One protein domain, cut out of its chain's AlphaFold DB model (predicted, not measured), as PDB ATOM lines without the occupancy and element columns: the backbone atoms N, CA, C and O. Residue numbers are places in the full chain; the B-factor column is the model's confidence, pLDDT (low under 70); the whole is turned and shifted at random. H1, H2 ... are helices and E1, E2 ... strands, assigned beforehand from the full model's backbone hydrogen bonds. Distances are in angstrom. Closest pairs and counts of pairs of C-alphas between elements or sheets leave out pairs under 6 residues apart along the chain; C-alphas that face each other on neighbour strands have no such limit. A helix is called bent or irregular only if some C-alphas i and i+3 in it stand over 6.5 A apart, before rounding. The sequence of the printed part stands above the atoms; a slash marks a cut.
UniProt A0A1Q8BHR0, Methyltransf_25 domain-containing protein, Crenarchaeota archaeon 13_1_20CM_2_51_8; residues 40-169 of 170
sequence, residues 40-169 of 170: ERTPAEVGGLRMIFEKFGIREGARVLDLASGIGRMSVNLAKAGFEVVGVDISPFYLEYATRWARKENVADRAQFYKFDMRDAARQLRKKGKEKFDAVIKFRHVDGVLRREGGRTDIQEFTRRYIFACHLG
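This is residues 40 to 169 of the 170 residues of the protein "Methyltransf_25 domain-containing protein" of Crenarchaeota archaeon 13_1_20CM_2_51_8 (UniProt A0A1Q8BHR0). A twisted sheet of four parallel strands runs through the middle, with H2 and H3 side by side over one face and H4 slanting over the opposite face. H1 packs on H2 with residues 42 to 46, away from the sheet, while the long link of residues 138 to 154 runs past the edge strand E4 and leads to H5, which packs on H4. The printed part has 130 residues with five named helices and four named strands, in the order H1 E1 H2 E2 H3 E3 H4 E4 H5, and its class is mixed, helices and strands. The sheet runs E3 E2 E1 E4, all parallel. The whole is compact, with a radius of gyration of the C-alphas of 13.9 A, and rounded, spanning 40 by 34 by 31 A.

H1, residues 40 to 55, begins at C-alpha 40 at (109.316, -23.444, 30.074) and measures 25.2 A; it is irregular, with C-alphas 40 and 43 7.1 A apart. E1 is residues 63 to 67, 13.1 A, and H2 is residues 73 to 80, 10.9 A. E2, residues 84 to 89, is the longest strand at 16.8 A and begins at C-alpha 84 at (108.940, -45.096, 32.858). H3 is residues 92 to 104, 18.2 A, and E3 is residues 111 to 115, 13.7 A. H4, residues 118 to 127, measures 14.5 A and is irregular, with C-alphas 119 and 122 7.8 A apart. E4 is residues 135 to 137, 6.6 A. H5, residues 155 to 167, measures 19.0 A and ends at C-alpha 167 at (84.553, -32.700, 49.723).

H1 is not on the sheet; it touches H2 with residues 42 to 46 alone, closest at the C-alphas of Val 46 and Leu 78, 6.5 A, at a steep tilt of 61 degrees. E1 and E2 are parallel neighbours at 15 degrees, with N 64 and O 84 at 2.8 A, within hydrogen-bond range. H2 is on the sheet at a height of 8.4 A, over E2 and along the strands. E1, H2, E2 is a strand-helix-strand unit, two parallel neighbour strands with a helix between, and so is E2, H3, E3; both crossovers are right-handed. H3 lies over E3 at a height of 8.7 A, on the same face as H2, and touches it with residues 98 to 102 alone, closest at the C-alphas of Val 76 and Ala 102, 5.6 A, at a shallow tilt of 28 degrees. E2 and E3 are parallel at 23 degrees, with N 112 and O 85 at 2.9 A. H4 lies on the opposite face at a height of 9.3 A, over E2 and slantwise to the strands at 46 degrees on the local plane. E3, H4, E4 is a split strand-helix-strand unit, with E2 and E1 between its strands, and its crossover is right-handed. E4 is parallel to E1 at 21 degrees, with N 137 and O 65 at 2.8 A. H5 is not on the sheet; it touches H4, closest at the C-alphas of Ala 122 and Ile 155, 5.3 A, at a shallow tilt of 13 degrees, opposite ways. Every O i to N i+4 pair is within hydrogen-bond range in H2, H3 and H5; in H1 it is 11 of 12 and in H4 4 of 6.

The two C-alphas farthest apart are those of Asn 106 and Leu 168, 42.1 A. The printed part has no cut, and the link from E4 to H5, 17 residues, is long. Mean pLDDT of the printed part is 80.2; residues 140 to 169 are under 70, and H5 has a mean of 39.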
ATOM      1  N   GLU A  40     108.040 -24.126  29.799       86.62
ATOM      2  CA  GLU A  40     109.316 -23.444  30.074       86.62
ATOM      3  C   GLU A  40     109.832 -23.676  31.499       86.62
ATOM      4  O   GLU A  40     111.031 -23.812  31.722       86.62
ATOM      5  N   ARG A  41     108.925 -23.789  32.478       85.06
ATOM      6  CA  ARG A  41     109.277 -24.016  33.894       85.06
ATOM      7  C   ARG A  41     109.449 -25.493  34.237       85.06
ATOM      8  O   ARG A  41     109.975 -25.836  35.294       85.06
ATOM      9  N   THR A  42     109.000 -26.374  33.346       89.62
ATOM     10  CA  THR A  42     108.918 -27.813  33.605       89.62
ATOM     11  C   THR A  42     110.281 -28.466  33.879       89.62
ATOM     12  O   THR A  42     110.330 -29.305  34.776       89.62
ATOM     13  N   PRO A  43     111.399 -28.098  33.216       92.06
ATOM     14  CA  PRO A  43     112.709 -28.668  33.540       92.06
ATOM     15  C   PRO A  43     113.132 -28.447  34.998       92.06
ATOM     16  O   PRO A  43     113.614 -29.378  35.640       92.06
ATOM     17  N   ALA A  44     112.899 -27.250  35.548       89.88
ATOM     18  CA  ALA A  44     113.214 -26.948  36.944       89.88
ATOM     19  C   ALA A  44     112.323 -27.745  37.912       89.88
ATOM     20  O   ALA A  44     112.810 -28.301  38.896       89.88
ATOM     21  N   GLU A  45     111.029 -27.863  37.606       90.75
ATOM     22  CA  GLU A  45     110.084 -28.648  38.410       90.75
ATOM     23  C   GLU A  45     110.417 -30.149  38.392       90.75
ATOM     24  O   GLU A  45     110.391 -30.801  39.437       90.75
ATOM     25  N   VAL A  46     110.804 -30.699  37.234       92.56
ATOM     26  CA  VAL A  46     111.294 -32.082  37.126       92.56
ATOM     27  C   VAL A  46     112.614 -32.259  37.869       92.56
ATOM     28  O   VAL A  46     112.789 -33.275  38.534       92.56
ATOM     29  N   GLY A  47     113.517 -31.277  37.831       92.19
ATOM     30  CA  GLY A  47     114.738 -31.280  38.639       92.19
ATOM     31  C   GLY A  47     114.445 -31.416  40.136       92.19
ATOM     32  O   GLY A  47     114.971 -32.316  40.785       92.19
ATOM     33  N   GLY A  48     113.535 -30.594  40.666       90.44
ATOM     34  CA  GLY A  48     113.109 -30.686  42.065       90.44
ATOM     35  C   GLY A  48     112.467 -32.035  42.406       90.44
ATOM     36  O   GLY A  48     112.786 -32.637  43.431       90.44
ATOM     37  N   LEU A  49     111.616 -32.559  41.520       89.69
ATOM     38  CA  LEU A  49     110.995 -33.869  41.712       89.69
ATOM     39  C   LEU A  49     112.025 -35.010  41.701       89.69
ATOM     40  O   LEU A  49     111.917 -35.925  42.513       89.69
ATOM     41  N   ARG A  50     113.055 -34.938  40.847       91.31
ATOM     42  CA  ARG A  50     114.162 -35.908  40.825       91.31
ATOM     43  C   ARG A  50     114.933 -35.924  42.139       91.31
ATOM     44  O   ARG A  50     115.207 -37.004  42.647       91.31
ATOM     45  N   MET A  51     115.212 -34.758  42.725       88.50
ATOM     46  CA  MET A  51     115.867 -34.680  44.038       88.50
ATOM     47  C   MET A  51     115.022 -35.342  45.133       88.50
ATOM     48  O   MET A  51     115.551 -36.017  46.013       88.50
ATOM     49  N   ILE A  52     113.697 -35.170  45.083       88.62
ATOM     50  CA  ILE A  52     112.779 -35.853  46.001       88.62
ATOM     51  C   ILE A  52     112.833 -37.365  45.756       88.62
ATOM     52  O   ILE A  52     113.047 -38.125  46.696       88.62
ATOM     53  N   PHE A  53     112.688 -37.812  44.507       89.75
ATOM     54  CA  PHE A  53     112.751 -39.227  44.132       89.75
ATOM     55  C   PHE A  53     114.039 -39.897  44.612       89.75
ATOM     56  O   PHE A  53     113.970 -40.947  45.253       89.75
ATOM     57  N   GLU A  54     115.183 -39.251  44.411       87.94
ATOM     58  CA  GLU A  54     116.484 -39.740  44.858       87.94
ATOM     59  C   GLU A  54     116.532 -39.948  46.377       87.94
ATOM     60  O   GLU A  54     116.918 -41.027  46.833       87.94
ATOM     61  N   LYS A  55     116.040 -38.981  47.166       87.56
ATOM     62  CA  LYS A  55     115.948 -39.108  48.633       87.56
ATOM     63  C   LYS A  55     115.097 -40.296  49.084       87.56
ATOM     64  O   LYS A  55     115.331 -40.841  50.159       87.56
ATOM     65  N   PHE A  56     114.130 -40.713  48.272       84.25
ATOM     66  CA  PHE A  56     113.280 -41.872  48.538       84.25
ATOM     67  C   PHE A  56     113.754 -43.158  47.839       84.25
ATOM     68  O   PHE A  56     113.066 -44.180  47.904       84.25
ATOM     69  N   GLY A  57     114.925 -43.146  47.196       88.69
ATOM     70  CA  GLY A  57     115.487 -44.303  46.496       88.69
ATOM     71  C   GLY A  57     114.784 -44.649  45.180       88.69
ATOM     72  O   GLY A  57     114.955 -45.755  44.673       88.69
ATOM     73  N   ILE A  58     113.994 -43.728  44.625       90.81
ATOM     74  CA  ILE A  58     113.356 -43.849  43.312       90.81
ATOM     75  C   ILE A  58     114.366 -43.345  42.279       90.81
ATOM     76  O   ILE A  58     114.738 -42.172  42.278       90.81
ATOM     77  N   ARG A  59     114.851 -44.247  41.428       90.62
ATOM     78  CA  ARG A  59     115.937 -43.983  40.471       90.62
ATOM     79  C   ARG A  59     115.437 -44.056  39.033       90.62
ATOM     80  O   ARG A  59     114.281 -44.388  38.787       90.62
ATOM     81  N   GLU A  60     116.315 -43.751  38.086       91.31
ATOM     82  CA  GLU A  60     116.060 -43.981  36.661       91.31
ATOM     83  C   GLU A  60     115.603 -45.433  36.417       91.31
ATOM     84  O   GLU A  60     116.013 -46.360  37.119       91.31
ATOM     85  N   GLY A  61     114.687 -45.619  35.469       93.25
ATOM     86  CA  GLY A  61     113.970 -46.873  35.220       93.25
ATOM     87  C   GLY A  61     112.757 -47.112  36.129       93.25
ATOM     88  O   GLY A  61     111.971 -48.023  35.862       93.25
ATOM     89  N   ALA A  62     112.560 -46.308  37.182       93.94
ATOM     90  CA  ALA A  62     111.383 -46.423  38.037       93.94
ATOM     91  C   ALA A  62     110.094 -46.031  37.300       93.94
ATOM     92  O   ALA A  62     110.077 -45.138  36.447       93.94
ATOM     93  N   ARG A  63     108.996 -46.693  37.673       95.44
ATOM     94  CA  ARG A  63     107.666 -46.496  37.095       95.44
ATOM     95  C   ARG A  63     106.913 -45.393  37.820       95.44
ATOM     96  O   ARG A  63     106.636 -45.509  39.013       95.44
ATOM     97  N   VAL A  64     106.503 -44.364  37.090       95.50
ATOM     98  CA  VAL A  64     105.794 -43.195  37.623       95.50
ATOM     99  C   VAL A  64     104.403 -43.101  37.002       95.50
ATOM    100  O   VAL A  64     104.247 -43.195  35.789       95.50
ATOM    101  N   LEU A  65     103.380 -42.902  37.830       95.50
ATOM    102  CA  LEU A  65     102.027 -42.572  37.380       95.50
ATOM    103  C   LEU A  65     101.808 -41.061  37.491       95.50
ATOM    104  O   LEU A  65     101.901 -40.517  38.586       95.50
ATOM    105  N   ASP A  66     101.487 -40.403  36.381       94.81
ATOM    106  CA  ASP A  66     101.142 -38.979  36.306       94.81
ATOM    107  C   ASP A  66      99.619 -38.826  36.154       94.81
ATOM    108  O   ASP A  66      99.045 -39.126  35.104       94.81
ATOM    109  N   LEU A  67      98.943 -38.439  37.237       92.12
ATOM    110  CA  LEU A  67      97.488 -38.294  37.293       92.12
ATOM    111  C   LEU A  67      97.056 -36.884  36.893       92.12
ATOM    112  O   LEU A  67      97.551 -35.903  37.444       92.12
ATOM    113  N   ALA A  68      96.054 -36.813  36.012       90.38
ATOM    114  CA  ALA A  68      95.656 -35.586  35.321       90.38
ATOM    115  C   ALA A  68      96.848 -34.982  34.558       90.38
ATOM    116  O   ALA A  68      97.226 -33.827  34.758       90.38
ATOM    117  N   SER A  69      97.470 -35.809  33.710       94.19
ATOM    118  CA  SER A  69      98.739 -35.502  33.040       94.19
ATOM    119  C   SER A  69      98.661 -34.315  32.070       94.19
ATOM    120  O   SER A  69      99.700 -33.803  31.638       94.19
ATOM    121  N   GLY A  70      97.451 -33.885  31.688       93.62
ATOM    122  CA  GLY A  70      97.221 -32.811  30.730       93.62
ATOM    123  C   GLY A  70      98.014 -33.033  29.447       93.62
ATOM    124  O   GLY A  70      98.080 -34.146  28.923       93.62
ATOM    125  N   ILE A  71      98.672 -31.978  28.962       95.44
ATOM    126  CA  ILE A  71      99.508 -32.016  27.749       95.44
ATOM    127  C   ILE A  71     100.827 -32.799  27.911       95.44
ATOM    128  O   ILE A  71     101.686 -32.755  27.032       95.44
ATOM    129  N   GLY A  72     101.030 -33.482  29.043       96.19
ATOM    130  CA  GLY A  72     102.161 -34.377  29.273       96.19
ATOM    131  C   GLY A  72     103.454 -33.688  29.698       96.19
ATOM    132  O   GLY A  72     104.518 -34.282  29.565       96.19
ATOM    133  N   ARG A  73     103.409 -32.451  30.215       95.50
ATOM    134  CA  ARG A  73     104.632 -31.701  30.567       95.50
ATOM    135  C   ARG A  73     105.526 -32.435  31.558       95.50
ATOM    136  O   ARG A  73     106.714 -32.590  31.281       95.50
ATOM    137  N   MET A  74     104.958 -32.947  32.644       95.56
ATOM    138  CA  MET A  74     105.718 -33.721  33.622       95.56
ATOM    139  C   MET A  74     106.096 -35.074  33.026       95.56
ATOM    140  O   MET A  74     107.277 -35.407  33.003       95.56
ATOM    141  N   SER A  75     105.122 -35.790  32.457       97.94
ATOM    142  CA  SER A  75     105.326 -37.100  31.836       97.94
ATOM    143  C   SER A  75     106.482 -37.156  30.830       97.94
ATOM    144  O   SER A  75     107.375 -37.988  30.966       97.94
ATOM    145  N   VAL A  76     106.513 -36.253  29.847       98.19
ATOM    146  CA  VAL A  76     107.545 -36.233  28.799       98.19
ATOM    147  C   VAL A  76     108.912 -35.875  29.378       98.19
ATOM    148  O   VAL A  76     109.905 -36.516  29.046       98.19
ATOM    149  N   ASN A  77     108.991 -34.890  30.277       97.88
ATOM    150  CA  ASN A  77     110.275 -34.486  30.856       97.88
ATOM    151  C   ASN A  77     110.829 -35.521  31.849       97.88
ATOM    152  O   ASN A  77     112.039 -35.720  31.901       97.88
ATOM    153  N   LEU A  78     109.969 -36.220  32.593       97.44
ATOM    154  CA  LEU A  78     110.376 -37.357  33.422       97.44
ATOM    155  C   LEU A  78     110.855 -38.530  32.560       97.44
ATOM    156  O   LEU A  78     111.884 -39.123  32.864       97.44
ATOM    157  N   ALA A  79     110.190 -38.817  31.442       98.38
ATOM    158  CA  ALA A  79     110.657 -39.847  30.518       98.38
ATOM    159  C   ALA A  79     112.026 -39.510  29.900       98.38
ATOM    160  O   ALA A  79     112.913 -40.366  29.850       98.38
ATOM    161  N   LYS A  80     112.255 -38.238  29.539       97.75
ATOM    162  CA  LYS A  80     113.580 -37.731  29.130       97.75
ATOM    163  C   LYS A  80     114.632 -37.874  30.232       97.75
ATOM    164  O   LYS A  80     115.802 -38.070  29.929       97.75
ATOM    165  N   ALA A  81     114.220 -37.799  31.497       96.56
ATOM    166  CA  ALA A  81     115.077 -38.012  32.659       96.56
ATOM    167  C   ALA A  81     115.234 -39.494  33.056       96.56
ATOM    168  O   ALA A  81     115.763 -39.769  34.128       96.56
ATOM    169  N   GLY A  82     114.775 -40.437  32.225       97.25
ATOM    170  CA  GLY A  82     115.017 -41.868  32.413       97.25
ATOM    171  C   GLY A  82     113.920 -42.637  33.148       97.25
ATOM    172  O   GLY A  82     114.120 -43.812  33.431       97.25
ATOM    173  N   PHE A  83     112.775 -42.028  33.464       97.75
ATOM    174  CA  PHE A  83     111.666 -42.717  34.138       97.75
ATOM    175  C   PHE A  83     110.696 -43.378  33.150       97.75
ATOM    176  O   PHE A  83     110.495 -42.891  32.040       97.75
ATOM    177  N   GLU A  84     110.034 -44.447  33.588       97.81
ATOM    178  CA  GLU A  84     108.940 -45.096  32.858       97.81
ATOM    179  C   GLU A  84     107.612 -44.472  33.302       97.81
ATOM    180  O   GLU A  84     107.121 -44.750  34.396       97.81
ATOM    181  N   VAL A  85     107.021 -43.602  32.489       97.94
ATOM    182  CA  VAL A  85     105.862 -42.796  32.874       97.94
ATOM    183  C   VAL A  85     104.573 -43.268  32.214       97.94
ATOM    184  O   VAL A  85     104.476 -43.457  31.001       97.94
ATOM    185  N   VAL A  86     103.532 -43.393  33.031       97.62
ATOM    186  CA  VAL A  86     102.158 -43.583  32.578       97.62
ATOM    187  C   VAL A  86     101.365 -42.332  32.920       97.62
ATOM    188  O   VAL A  86     101.139 -42.054  34.093       97.62
ATOM    189  N   GLY A  87     100.939 -41.586  31.907       96.94
ATOM    190  CA  GLY A  87     100.056 -40.434  32.061       96.94
ATOM    191  C   GLY A  87      98.589 -40.831  31.927       96.94
ATOM    192  O   GLY A  87      98.214 -41.580  31.021       96.94
ATOM    193  N   VAL A  88      97.745 -40.329  32.823       95.50
ATOM    194  CA  VAL A  88      96.290 -40.475  32.743       95.50
ATOM    195  C   VAL A  88      95.642 -39.104  32.737       95.50
ATOM    196  O   VAL A  88      95.861 -38.308  33.646       95.50
ATOM    197  N   ASP A  89      94.778 -38.866  31.758       93.50
ATOM    198  CA  ASP A  89      93.931 -37.680  31.706       93.50
ATOM    199  C   ASP A  89      92.550 -38.039  31.148       93.50
ATOM    200  O   ASP A  89      92.373 -39.054  30.470       93.50
ATOM    201  N   ILE A  90      91.552 -37.212  31.432       90.44
ATOM    202  CA  ILE A  90      90.196 -37.407  30.921       90.44
ATOM    203  C   ILE A  90      90.029 -36.832  29.508       90.44
ATOM    204  O   ILE A  90      89.158 -37.280  28.754       90.44
ATOM    205  N   SER A  91      90.877 -35.867  29.138       89.81
ATOM    206  CA  SER A  91      90.818 -35.140  27.876       89.81
ATOM    207  C   SER A  91      91.556 -35.884  26.756       89.81
ATOM    208  O   SER A  91      92.788 -35.950  26.767       89.81
ATOM    209  N   PRO A  92      90.852 -36.422  25.739       92.44
ATOM    210  CA  PRO A  92      91.516 -37.049  24.594       92.44
ATOM    211  C   PRO A  92      92.392 -36.055  23.818       92.44
ATOM    212  O   PRO A  92      93.449 -36.442  23.330       92.44
ATOM    213  N   PHE A  93      91.995 -34.779  23.765       91.56
ATOM    214  CA  PHE A  93      92.742 -33.715  23.095       91.56
ATOM    215  C   PHE A  93      94.132 -33.515  23.719       91.56
ATOM    216  O   PHE A  93      95.144 -33.484  23.016       91.56
ATOM    217  N   TYR A  94      94.207 -33.444  25.052       93.25
ATOM    218  CA  TYR A  94      95.492 -33.314  25.738       93.25
ATOM    219  C   TYR A  94      96.353 -34.570  25.617       93.25
ATOM    220  O   TYR A  94      97.563 -34.457  25.433       93.25
ATOM    221  N   LEU A  95      95.747 -35.759  25.649       96.12
ATOM    222  CA  LEU A  95      96.484 -37.013  25.481       96.12
ATOM    223  C   LEU A  95      97.054 -37.166  24.070       96.12
ATOM    224  O   LEU A  95      98.162 -37.678  23.914       96.12
ATOM    225  N   GLU A  96      96.341 -36.701  23.044       97.19
ATOM    226  CA  GLU A  96      96.865 -36.660  21.680       97.19
ATOM    227  C   GLU A  96      98.067 -35.713  21.584       97.19
ATOM    228  O   GLU A  96      99.105 -36.083  21.028       97.19
ATOM    229  N   TYR A  97      97.967 -34.516  22.175       96.62
ATOM    230  CA  TYR A  97      99.096 -33.591  22.273       96.62
ATOM    231  C   TYR A  97     100.292 -34.249  22.972       96.62
ATOM    232  O   TYR A  97     101.396 -34.270  22.425       96.62
ATOM    233  N   ALA A  98     100.069 -34.823  24.156       97.88
ATOM    234  CA  ALA A  98     101.099 -35.455  24.971       97.88
ATOM    235  C   ALA A  98     101.785 -36.607  24.222       97.88
ATOM    236  O   ALA A  98     103.011 -36.703  24.205       97.88
ATOM    237  N   THR A  99     101.001 -37.430  23.521       98.44
ATOM    238  CA  THR A  99     101.501 -38.543  22.705       98.44
ATOM    239  C   THR A  99     102.345 -38.046  21.532       98.44
ATOM    240  O   THR A  99     103.429 -38.579  21.283       98.44
ATOM    241  N   ARG A 100     101.894 -37.010  20.810       98.31
ATOM    242  CA  ARG A 100     102.682 -36.404  19.724       98.31
ATOM    243  C   ARG A 100     103.981 -35.802  20.247       98.31
ATOM    244  O   ARG A 100     105.022 -35.965  19.613       98.31
ATOM    245  N   TRP A 101     103.938 -35.148  21.404       98.06
ATOM    246  CA  TRP A 101     105.130 -34.571  22.007       98.06
ATOM    247  C   TRP A 101     106.119 -35.645  22.473       98.06
ATOM    248  O   TRP A 101     107.294 -35.551  22.138       98.06
ATOM    249  N   ALA A 102     105.658 -36.716  23.127       98.50
ATOM    250  CA  ALA A 102     106.512 -37.844  23.505       98.50
ATOM    251  C   ALA A 102     107.208 -38.484  22.295       98.50
ATOM    252  O   ALA A 102     108.395 -38.797  22.361       98.50
ATOM    253  N   ARG A 103     106.502 -38.628  21.164       98.44
ATOM    254  CA  ARG A 103     107.102 -39.101  19.903       98.44
ATOM    255  C   ARG A 103     108.157 -38.133  19.376       98.44
ATOM    256  O   ARG A 103     109.242 -38.573  19.026       98.44
ATOM    257  N   LYS A 104     107.862 -36.830  19.355       98.25
ATOM    258  CA  LYS A 104     108.804 -35.791  18.908       98.25
ATOM    259  C   LYS A 104     110.092 -35.776  19.737       98.25
ATOM    260  O   LYS A 104     111.161 -35.534  19.194       98.25
ATOM    261  N   GLU A 105     109.986 -36.036  21.035       97.94
ATOM    262  CA  GLU A 105     111.126 -36.095  21.956       97.94
ATOM    263  C   GLU A 105     111.792 -37.482  22.011       97.94
ATOM    264  O   GLU A 105     112.718 -37.667  22.792       97.94
ATOM    265  N   ASN A 106     111.345 -38.448  21.196       98.38
ATOM    266  CA  ASN A 106     111.842 -39.830  21.163       98.38
ATOM    267  C   ASN A 106     111.763 -40.561  22.516       98.38
ATOM    268  O   ASN A 106     112.663 -41.310  22.876       98.38
ATOM    269  N   VAL A 107     110.676 -40.346  23.261       98.50
ATOM    270  CA  VAL A 107     110.418 -40.995  24.562       98.50
ATOM    271  C   VAL A 107     109.058 -41.693  24.613       98.50
ATOM    272  O   VAL A 107     108.508 -41.920  25.686       98.50
ATOM    273  N   ALA A 108     108.456 -41.996  23.461       97.94
ATOM    274  CA  ALA A 108     107.134 -42.631  23.388       97.94
ATOM    275  C   ALA A 108     107.124 -44.100  23.858       97.94
ATOM    276  O   ALA A 108     106.061 -44.646  24.151       97.94
ATOM    277  N   ASP A 109     108.289 -44.736  23.931       97.44
ATOM    278  CA  ASP A 109     108.499 -46.035  24.571       97.44
ATOM    279  C   ASP A 109     108.345 -45.937  26.097       97.44
ATOM    280  O   ASP A 109     107.696 -46.800  26.696       97.44
ATOM    281  N   ARG A 110     108.844 -44.842  26.690       97.75
ATOM    282  CA  ARG A 110     108.839 -44.580  28.137       97.75
ATOM    283  C   ARG A 110     107.660 -43.755  28.641       97.75
ATOM    284  O   ARG A 110     107.329 -43.848  29.814       97.75
ATOM    285  N   ALA A 111     107.019 -42.938  27.808       98.19
ATOM    286  CA  ALA A 111     105.869 -42.108  28.176       98.19
ATOM    287  C   ALA A 111     104.599 -42.585  27.460       98.19
ATOM    288  O   ALA A 111     104.396 -42.311  26.276       98.19
ATOM    289  N   GLN A 112     103.721 -43.276  28.191       97.75
ATOM    290  CA  GLN A 112     102.482 -43.851  27.661       97.75
ATOM    291  C   GLN A 112     101.253 -43.180  28.274       97.75
ATOM    292  O   GLN A 112     101.170 -43.019  29.487       97.75
ATOM    293  N   PHE A 113     100.267 -42.839  27.445       97.88
ATOM    294  CA  PHE A 113      99.110 -42.042  27.850       97.88
ATOM    295  C   PHE A 113      97.799 -42.818  27.711       97.88
ATOM    296  O   PHE A 113      97.566 -43.479  26.698       97.88
ATOM    297  N   TYR A 114      96.923 -42.721  28.715       96.44
ATOM    298  CA  TYR A 114      95.620 -43.388  28.721       96.44
ATOM    299  C   TYR A 114      94.486 -42.436  29.085       96.44
ATOM    300  O   TYR A 114      94.559 -41.695  30.066       96.44
ATOM    301  N   LYS A 115      93.393 -42.521  28.319       95.19
ATOM    302  CA  LYS A 115      92.168 -41.773  28.593       95.19
ATOM    303  C   LYS A 115      91.363 -42.446  29.692       95.19
ATOM    304  O   LYS A 115      90.512 -43.278  29.381       95.19
ATOM    305  N   PHE A 116      91.593 -42.059  30.941       92.31
ATOM    306  CA  PHE A 116      90.820 -42.523  32.089       92.31
ATOM    307  C   PHE A 116      90.388 -41.348  32.965       92.31
ATOM    308  O   PHE A 116      91.097 -40.358  33.114       92.31
ATOM    309  N   ASP A 117      89.230 -41.490  33.603       86.69
ATOM    310  CA  ASP A 117      88.905 -40.666  34.760       86.69
ATOM    311  C   ASP A 117      89.853 -41.043  35.907       86.69
ATOM    312  O   ASP A 117      89.952 -42.220  36.268       86.69
ATOM    313  N   MET A 118      90.543 -40.061  36.496       82.69
ATOM    314  CA  MET A 118      91.490 -40.307  37.590       82.69
ATOM    315  C   MET A 118      90.839 -40.997  38.801       82.69
ATOM    316  O   MET A 118      91.508 -41.753  39.506       82.69
ATOM    317  N   ARG A 119      89.528 -40.794  39.015       80.62
ATOM    318  CA  ARG A 119      88.746 -41.428  40.091       80.62
ATOM    319  C   ARG A 119      88.622 -42.942  39.906       80.62
ATOM    320  O   ARG A 119      88.383 -43.659  40.871       80.62
ATOM    321  N   ASP A 120      88.818 -43.428  38.684       86.31
ATOM    322  CA  ASP A 120      88.750 -44.844  38.322       86.31
ATOM    323  C   ASP A 120      90.054 -45.366  37.680       86.31
ATOM    324  O   ASP A 120      90.120 -46.495  37.186       86.31
ATOM    325  N   ALA A 121      91.124 -44.562  37.695       86.62
ATOM    326  CA  ALA A 121      92.386 -44.894  37.039       86.62
ATOM    327  C   ALA A 121      92.997 -46.190  37.585       86.62
ATOM    328  O   ALA A 121      93.450 -47.016  36.800       86.62
ATOM    329  N   ALA A 122      92.934 -46.423  38.902       82.31
ATOM    330  CA  ALA A 122      93.430 -47.647  39.539       82.31
ATOM    331  C   ALA A 122      92.857 -48.918  38.891       82.31
ATOM    332  O   ALA A 122      93.584 -49.824  38.481       82.31
ATOM    333  N   ARG A 123      91.527 -48.974  38.774       87.75
ATOM    334  CA  ARG A 123      90.807 -50.129  38.232       87.75
ATOM    335  C   ARG A 123      91.095 -50.306  36.744       87.75
ATOM    336  O   ARG A 123      91.243 -51.437  36.284       87.75
ATOM    337  N   GLN A 124      91.163 -49.208  35.994       91.38
ATOM    338  CA  GLN A 124      91.391 -49.237  34.550       91.38
ATOM    339  C   GLN A 124      92.836 -49.600  34.193       91.38
ATOM    340  O   GLN A 124      93.056 -50.437  33.318       91.38
ATOM    341  N   LEU A 125      93.816 -49.067  34.925       90.69
ATOM    342  CA  LEU A 125      95.228 -49.429  34.793       90.69
ATOM    343  C   LEU A 125      95.464 -50.897  35.155       90.69
ATOM    344  O   LEU A 125      96.191 -51.588  34.441       90.69
ATOM    345  N   ARG A 126      94.764 -51.415  36.173       89.44
ATOM    346  CA  ARG A 126      94.798 -52.843  36.508       89.44
ATOM    347  C   ARG A 126      94.368 -53.731  35.343       89.44
ATOM    348  O   ARG A 126      95.082 -54.653  34.972       89.44
ATOM    349  N   LYS A 127      93.258 -53.395  34.677       90.38
ATOM    350  CA  LYS A 127      92.798 -54.109  33.468       90.38
ATOM    351  C   LYS A 127      93.797 -54.046  32.302       90.38
ATOM    352  O   LYS A 127      93.702 -54.849  31.382       90.38
ATOM    353  N   LYS A 128      94.733 -53.094  32.324       87.88
ATOM    354  CA  LYS A 128      95.824 -52.948  31.350       87.88
ATOM    355  C   LYS A 128      97.135 -53.603  31.815       87.88
ATOM    356  O   LYS A 128      98.159 -53.390  31.175       87.88
ATOM    357  N   GLY A 129      97.131 -54.347  32.925       88.44
ATOM    358  CA  GLY A 129      98.333 -54.957  33.507       88.44
ATOM    359  C   GLY A 129      99.308 -53.950  34.131       88.44
ATOM    360  O   GLY A 129     100.474 -54.271  34.360       88.44
ATOM    361  N   LYS A 130      98.864 -52.715  34.399       85.62
ATOM    362  CA  LYS A 130      99.674 -51.626  34.969       85.62
ATOM    363  C   LYS A 130      99.308 -51.402  36.432       85.62
ATOM    364  O   LYS A 130      98.663 -50.427  36.793       85.62
ATOM    365  N   GLU A 131      99.692 -52.348  37.278       78.69
ATOM    366  CA  GLU A 131      99.199 -52.409  38.664       78.69
ATOM    367  C   GLU A 131     100.125 -51.756  39.692       78.69
ATOM    368  O   GLU A 131      99.738 -51.579  40.844       78.69
ATOM    369  N   LYS A 132     101.373 -51.464  39.317       85.75
ATOM    370  CA  LYS A 132     102.442 -51.140  40.265       85.75
ATOM    371  C   LYS A 132     103.291 -49.990  39.747       85.75
ATOM    372  O   LYS A 132     103.826 -50.074  38.640       85.75
ATOM    373  N   PHE A 133     103.422 -48.969  40.586       90.38
ATOM    374  CA  PHE A 133     104.221 -47.772  40.358       90.38
ATOM    375  C   PHE A 133     105.110 -47.520  41.575       90.38
ATOM    376  O   PHE A 133     104.697 -47.766  42.710       90.38
ATOM    377  N   ASP A 134     106.316 -47.028  41.322       90.00
ATOM    378  CA  ASP A 134     107.286 -46.627  42.340       90.00
ATOM    379  C   ASP A 134     106.986 -45.212  42.860       90.00
ATOM    380  O   ASP A 134     107.286 -44.891  44.010       90.00
ATOM    381  N   ALA A 135     106.331 -44.386  42.034       89.00
ATOM    382  CA  ALA A 135     105.801 -43.082  42.414       89.00
ATOM    383  C   ALA A 135     104.463 -42.779  41.728       89.00
ATOM    384  O   ALA A 135     104.220 -43.181  40.590       89.00
ATOM    385  N   VAL A 136     103.617 -42.006  42.407       90.62
ATOM    386  CA  VAL A 136     102.419 -41.391  41.827       90.62
ATOM    387  C   VAL A 136     102.530 -39.888  42.033       90.62
ATOM    388  O   VAL A 136     102.792 -39.435  43.148       90.62
ATOM    389  N   ILE A 137     102.347 -39.122  40.965       87.69
ATOM    390  CA  ILE A 137     102.371 -37.663  40.984       87.69
ATOM    391  C   ILE A 137     101.041 -37.112  40.478       87.69
ATOM    392  O   ILE A 137     100.408 -37.676  39.590       87.69
ATOM    393  N   LYS A 138     100.634 -35.984  41.051       84.12
ATOM    394  CA  LYS A 138      99.542 -35.146  40.558       84.12
ATOM    395  C   LYS A 138      99.997 -33.702  40.688       84.12
ATOM    396  O   LYS A 138      99.944 -33.113  41.766       84.12
ATOM    397  N   PHE A 139     100.527 -33.138  39.613       70.50
ATOM    398  CA  PHE A 139     101.218 -31.858  39.702       70.50
ATOM    399  C   PHE A 139     100.295 -30.693  39.294       70.50
ATOM    400  O   PHE A 139      99.867 -30.601  38.146       70.50
ATOM    401  N   ARG A 140     100.035 -29.770  40.241       61.22
ATOM    402  CA  ARG A 140      99.291 -28.489  40.109       61.22
ATOM    403  C   ARG A 140      97.752 -28.508  40.033       61.22
ATOM    404  O   ARG A 140      97.177 -27.617  39.416       61.22
ATOM    405  N   HIS A 141      97.086 -29.394  40.773       44.50
ATOM    406  CA  HIS A 141      95.780 -29.096  41.399       44.50
ATOM    407  C   HIS A 141      95.751 -29.749  42.798       44.50
ATOM    408  O   HIS A 141      95.332 -30.900  42.939       44.50
ATOM    409  N   VAL A 142      96.223 -28.992  43.801       31.42
ATOM    410  CA  VAL A 142      96.283 -29.289  45.254       31.42
ATOM    411  C   VAL A 142      97.231 -30.435  45.669       31.42
ATOM    412  O   VAL A 142      97.202 -31.526  45.104       31.42
ATOM    413  N   ASP A 143      98.078 -30.120  46.650       34.41
ATOM    414  CA  ASP A 143      99.255 -30.805  47.213       34.41
ATOM    415  C   ASP A 143      99.247 -32.338  47.302       34.41
ATOM    416  O   ASP A 143      98.299 -32.931  47.809       34.41
ATOM    417  N   GLY A 144     100.375 -32.965  46.935       34.81
ATOM    418  CA  GLY A 144     100.695 -34.326  47.378       34.81
ATOM    419  C   GLY A 144     101.657 -35.106  46.477       34.81
ATOM    420  O   GLY A 144     101.247 -35.689  45.478       34.81
ATOM    421  N   VAL A 145     102.926 -35.213  46.882       39.97
ATOM    422  CA  VAL A 145     103.744 -36.405  46.591       39.97
ATOM    423  C   VAL A 145     103.540 -37.334  47.785       39.97
ATOM    424  O   VAL A 145     103.922 -36.985  48.897       39.97
ATOM    425  N   LEU A 146     102.907 -38.491  47.584       43.91
ATOM    426  CA  LEU A 146     102.705 -39.479  48.646       43.91
ATOM    427  C   LEU A 146     103.457 -40.762  48.304       43.91
ATOM    428  O   LEU A 146     103.137 -41.457  47.341       43.91
ATOM    429  N   ARG A 147     104.433 -41.088  49.151       40.34
ATOM    430  CA  ARG A 147     105.006 -42.425  49.282       40.34
ATOM    431  C   ARG A 147     104.664 -42.951  50.673       40.34
ATOM    432  O   ARG A 147     104.757 -42.207  51.645       40.34
ATOM    433  N   ARG A 148     104.306 -44.231  50.776       36.91
ATOM    434  CA  ARG A 148     104.251 -44.952  52.055       36.91
ATOM    435  C   ARG A 148     105.622 -45.585  52.318       36.91
ATOM    436  O   ARG A 148     106.197 -46.188  51.414       36.91
ATOM    437  N   GLU A 149     106.163 -45.453  53.528       31.52
ATOM    438  CA  GLU A 149     107.330 -46.244  53.936       31.52
ATOM    439  C   GLU A 149     107.006 -47.746  53.850       31.52
ATOM    440  O   GLU A 149     105.990 -48.208  54.372       31.52
ATOM    441  N   GLY A 150     107.869 -48.506  53.166       38.34
ATOM    442  CA  GLY A 150     107.906 -49.970  53.251       38.34
ATOM    443  C   GLY A 150     107.041 -50.795  52.282       38.34
ATOM    444  O   GLY A 150     106.981 -52.008  52.459       38.34
ATOM    445  N   GLY A 151     106.400 -50.237  51.243       45.47
ATOM    446  CA  GLY A 151     105.644 -51.068  50.282       45.47
ATOM    447  C   GLY A 151     105.059 -50.338  49.067       45.47
ATOM    448  O   GLY A 151     104.899 -49.122  49.086       45.47
ATOM    449  N   ARG A 152     104.750 -51.098  47.997       42.00
ATOM    450  CA  ARG A 152     104.169 -50.609  46.721       42.00
ATOM    451  C   ARG A 152     102.834 -49.887  46.967       42.00
ATOM    452  O   ARG A 152     101.992 -50.401  47.698       42.00
ATOM    453  N   THR A 153     102.640 -48.732  46.330       47.72
ATOM    454  CA  THR A 153     101.458 -47.872  46.506       47.72
ATOM    455  C   THR A 153     100.204 -48.499  45.889       47.72
ATOM    456  O   THR A 153     100.152 -48.714  44.678       47.72
ATOM    457  N   ASP A 154      99.173 -48.754  46.703       49.16
ATOM    458  CA  ASP A 154      97.824 -49.057  46.215       49.16
ATOM    459  C   ASP A 154      97.143 -47.754  45.771       49.16
ATOM    460  O   ASP A 154      96.820 -46.873  46.572       49.16
ATOM    461  N   ILE A 155      96.922 -47.635  44.463       48.41
ATOM    462  CA  ILE A 155      96.286 -46.480  43.821       48.41
ATOM    463  C   ILE A 155      94.879 -46.233  44.414       48.41
ATOM    464  O   ILE A 155      94.416 -45.094  44.444       48.41
ATOM    465  N   GLN A 156      94.204 -47.259  44.956       38.75
ATOM    466  CA  GLN A 156      92.880 -47.106  45.569       38.75
ATOM    467  C   GLN A 156      92.877 -46.275  46.859       38.75
ATOM    468  O   GLN A 156      91.881 -45.604  47.141       38.75
ATOM    469  N   GLU A 157      93.948 -46.317  47.657       42.75
ATOM    470  CA  GLU A 157      94.064 -45.511  48.880       42.75
ATOM    471  C   GLU A 157      94.363 -44.043  48.530       42.75
ATOM    472  O   GLU A 157      93.783 -43.130  49.125       42.75
ATOM    473  N   PHE A 158      95.182 -43.818  47.492       51.38
ATOM    474  CA  PHE A 158      95.493 -42.487  46.959       51.38
ATOM    475  C   PHE A 158      94.233 -41.774  46.452       51.38
ATOM    476  O   PHE A 158      93.936 -40.653  46.867       51.38
ATOM    477  N   THR A 159      93.441 -42.446  45.612       45.03
ATOM    478  CA  THR A 159      92.212 -41.874  45.051       45.03
ATOM    479  C   THR A 159      91.153 -41.606  46.130       45.03
ATOM    480  O   THR A 159      90.487 -40.573  46.081       45.03
ATOM    481  N   ARG A 160      91.022 -42.474  47.150       40.84
ATOM    482  CA  ARG A 160      90.055 -42.284  48.250       40.84
ATOM    483  C   ARG A 160      90.390 -41.096  49.155       40.84
ATOM    484  O   ARG A 160      89.490 -40.315  49.452       40.84
ATOM    485  N   ARG A 161      91.656 -40.919  49.555       39.69
ATOM    486  CA  ARG A 161      92.076 -39.768  50.382       39.69
ATOM    487  C   ARG A 161      91.938 -38.430  49.646       39.69
ATOM    488  O   ARG A 161      91.501 -37.455  50.247       39.69
ATOM    489  N   TYR A 162      92.233 -38.392  48.345       43.03
ATOM    490  CA  TYR A 162      92.112 -37.168  47.543       43.03
ATOM    491  C   TYR A 162      90.659 -36.747  47.273       43.03
ATOM    492  O   TYR A 162      90.355 -35.557  47.324       43.03
ATOM    493  N   ILE A 163      89.747 -37.693  47.010       39.19
ATOM    494  CA  ILE A 163      88.316 -37.381  46.812       39.19
ATOM    495  C   ILE A 163      87.695 -36.815  48.100       39.19
ATOM    496  O   ILE A 163      86.850 -35.921  48.024       39.19
ATOM    497  N   PHE A 164      88.142 -37.291  49.267       27.88
ATOM    498  CA  PHE A 164      87.668 -36.817  50.571       27.88
ATOM    499  C   PHE A 164      88.129 -35.382  50.877       27.88
ATOM    500  O   PHE A 164      87.331 -34.567  51.329       27.88
ATOM    501  N   ALA A 165      89.379 -35.033  50.548       28.83
ATOM    502  CA  ALA A 165      89.897 -33.671  50.719       28.83
ATOM    503  C   ALA A 165      89.174 -32.635  49.832       28.83
ATOM    504  O   ALA A 165      88.991 -31.495  50.245       28.83
ATOM    505  N   CYS A 166      88.696 -33.027  48.644       30.95
ATOM    506  CA  CYS A 166      87.884 -32.151  47.792       30.95
ATOM    507  C   CYS A 166      86.438 -31.952  48.290       30.95
ATOM    508  O   CYS A 166      85.806 -30.989  47.873       30.95
ATOM    509  N   HIS A 167      85.909 -32.827  49.158       30.25
ATOM    510  CA  HIS A 167      84.553 -32.700  49.723       30.25
ATOM    511  C   HIS A 167      84.507 -31.944  51.061       30.25
ATOM    512  O   HIS A 167      83.427 -31.551  51.489       30.25
ATOM    513  N   LEU A 168      85.652 -31.730  51.716       26.83
ATOM    514  CA  LEU A 168      85.748 -31.011  52.995       26.83
ATOM    515  C   LEU A 168      86.238 -29.561  52.849       26.83
ATOM    516  O   LEU A 168      86.447 -28.886  53.850       26.83
ATOM    517  N   GLY A 169      86.404 -29.073  51.618       29.80
ATOM    518  CA  GLY A 169      86.620 -27.654  51.334       29.80
ATOM    519  C   GLY A 169      85.301 -26.883  51.311       29.80
ATOM    520  O   GLY A 169      84.878 -26.448  50.240       29.80
TER     521      GLY A 169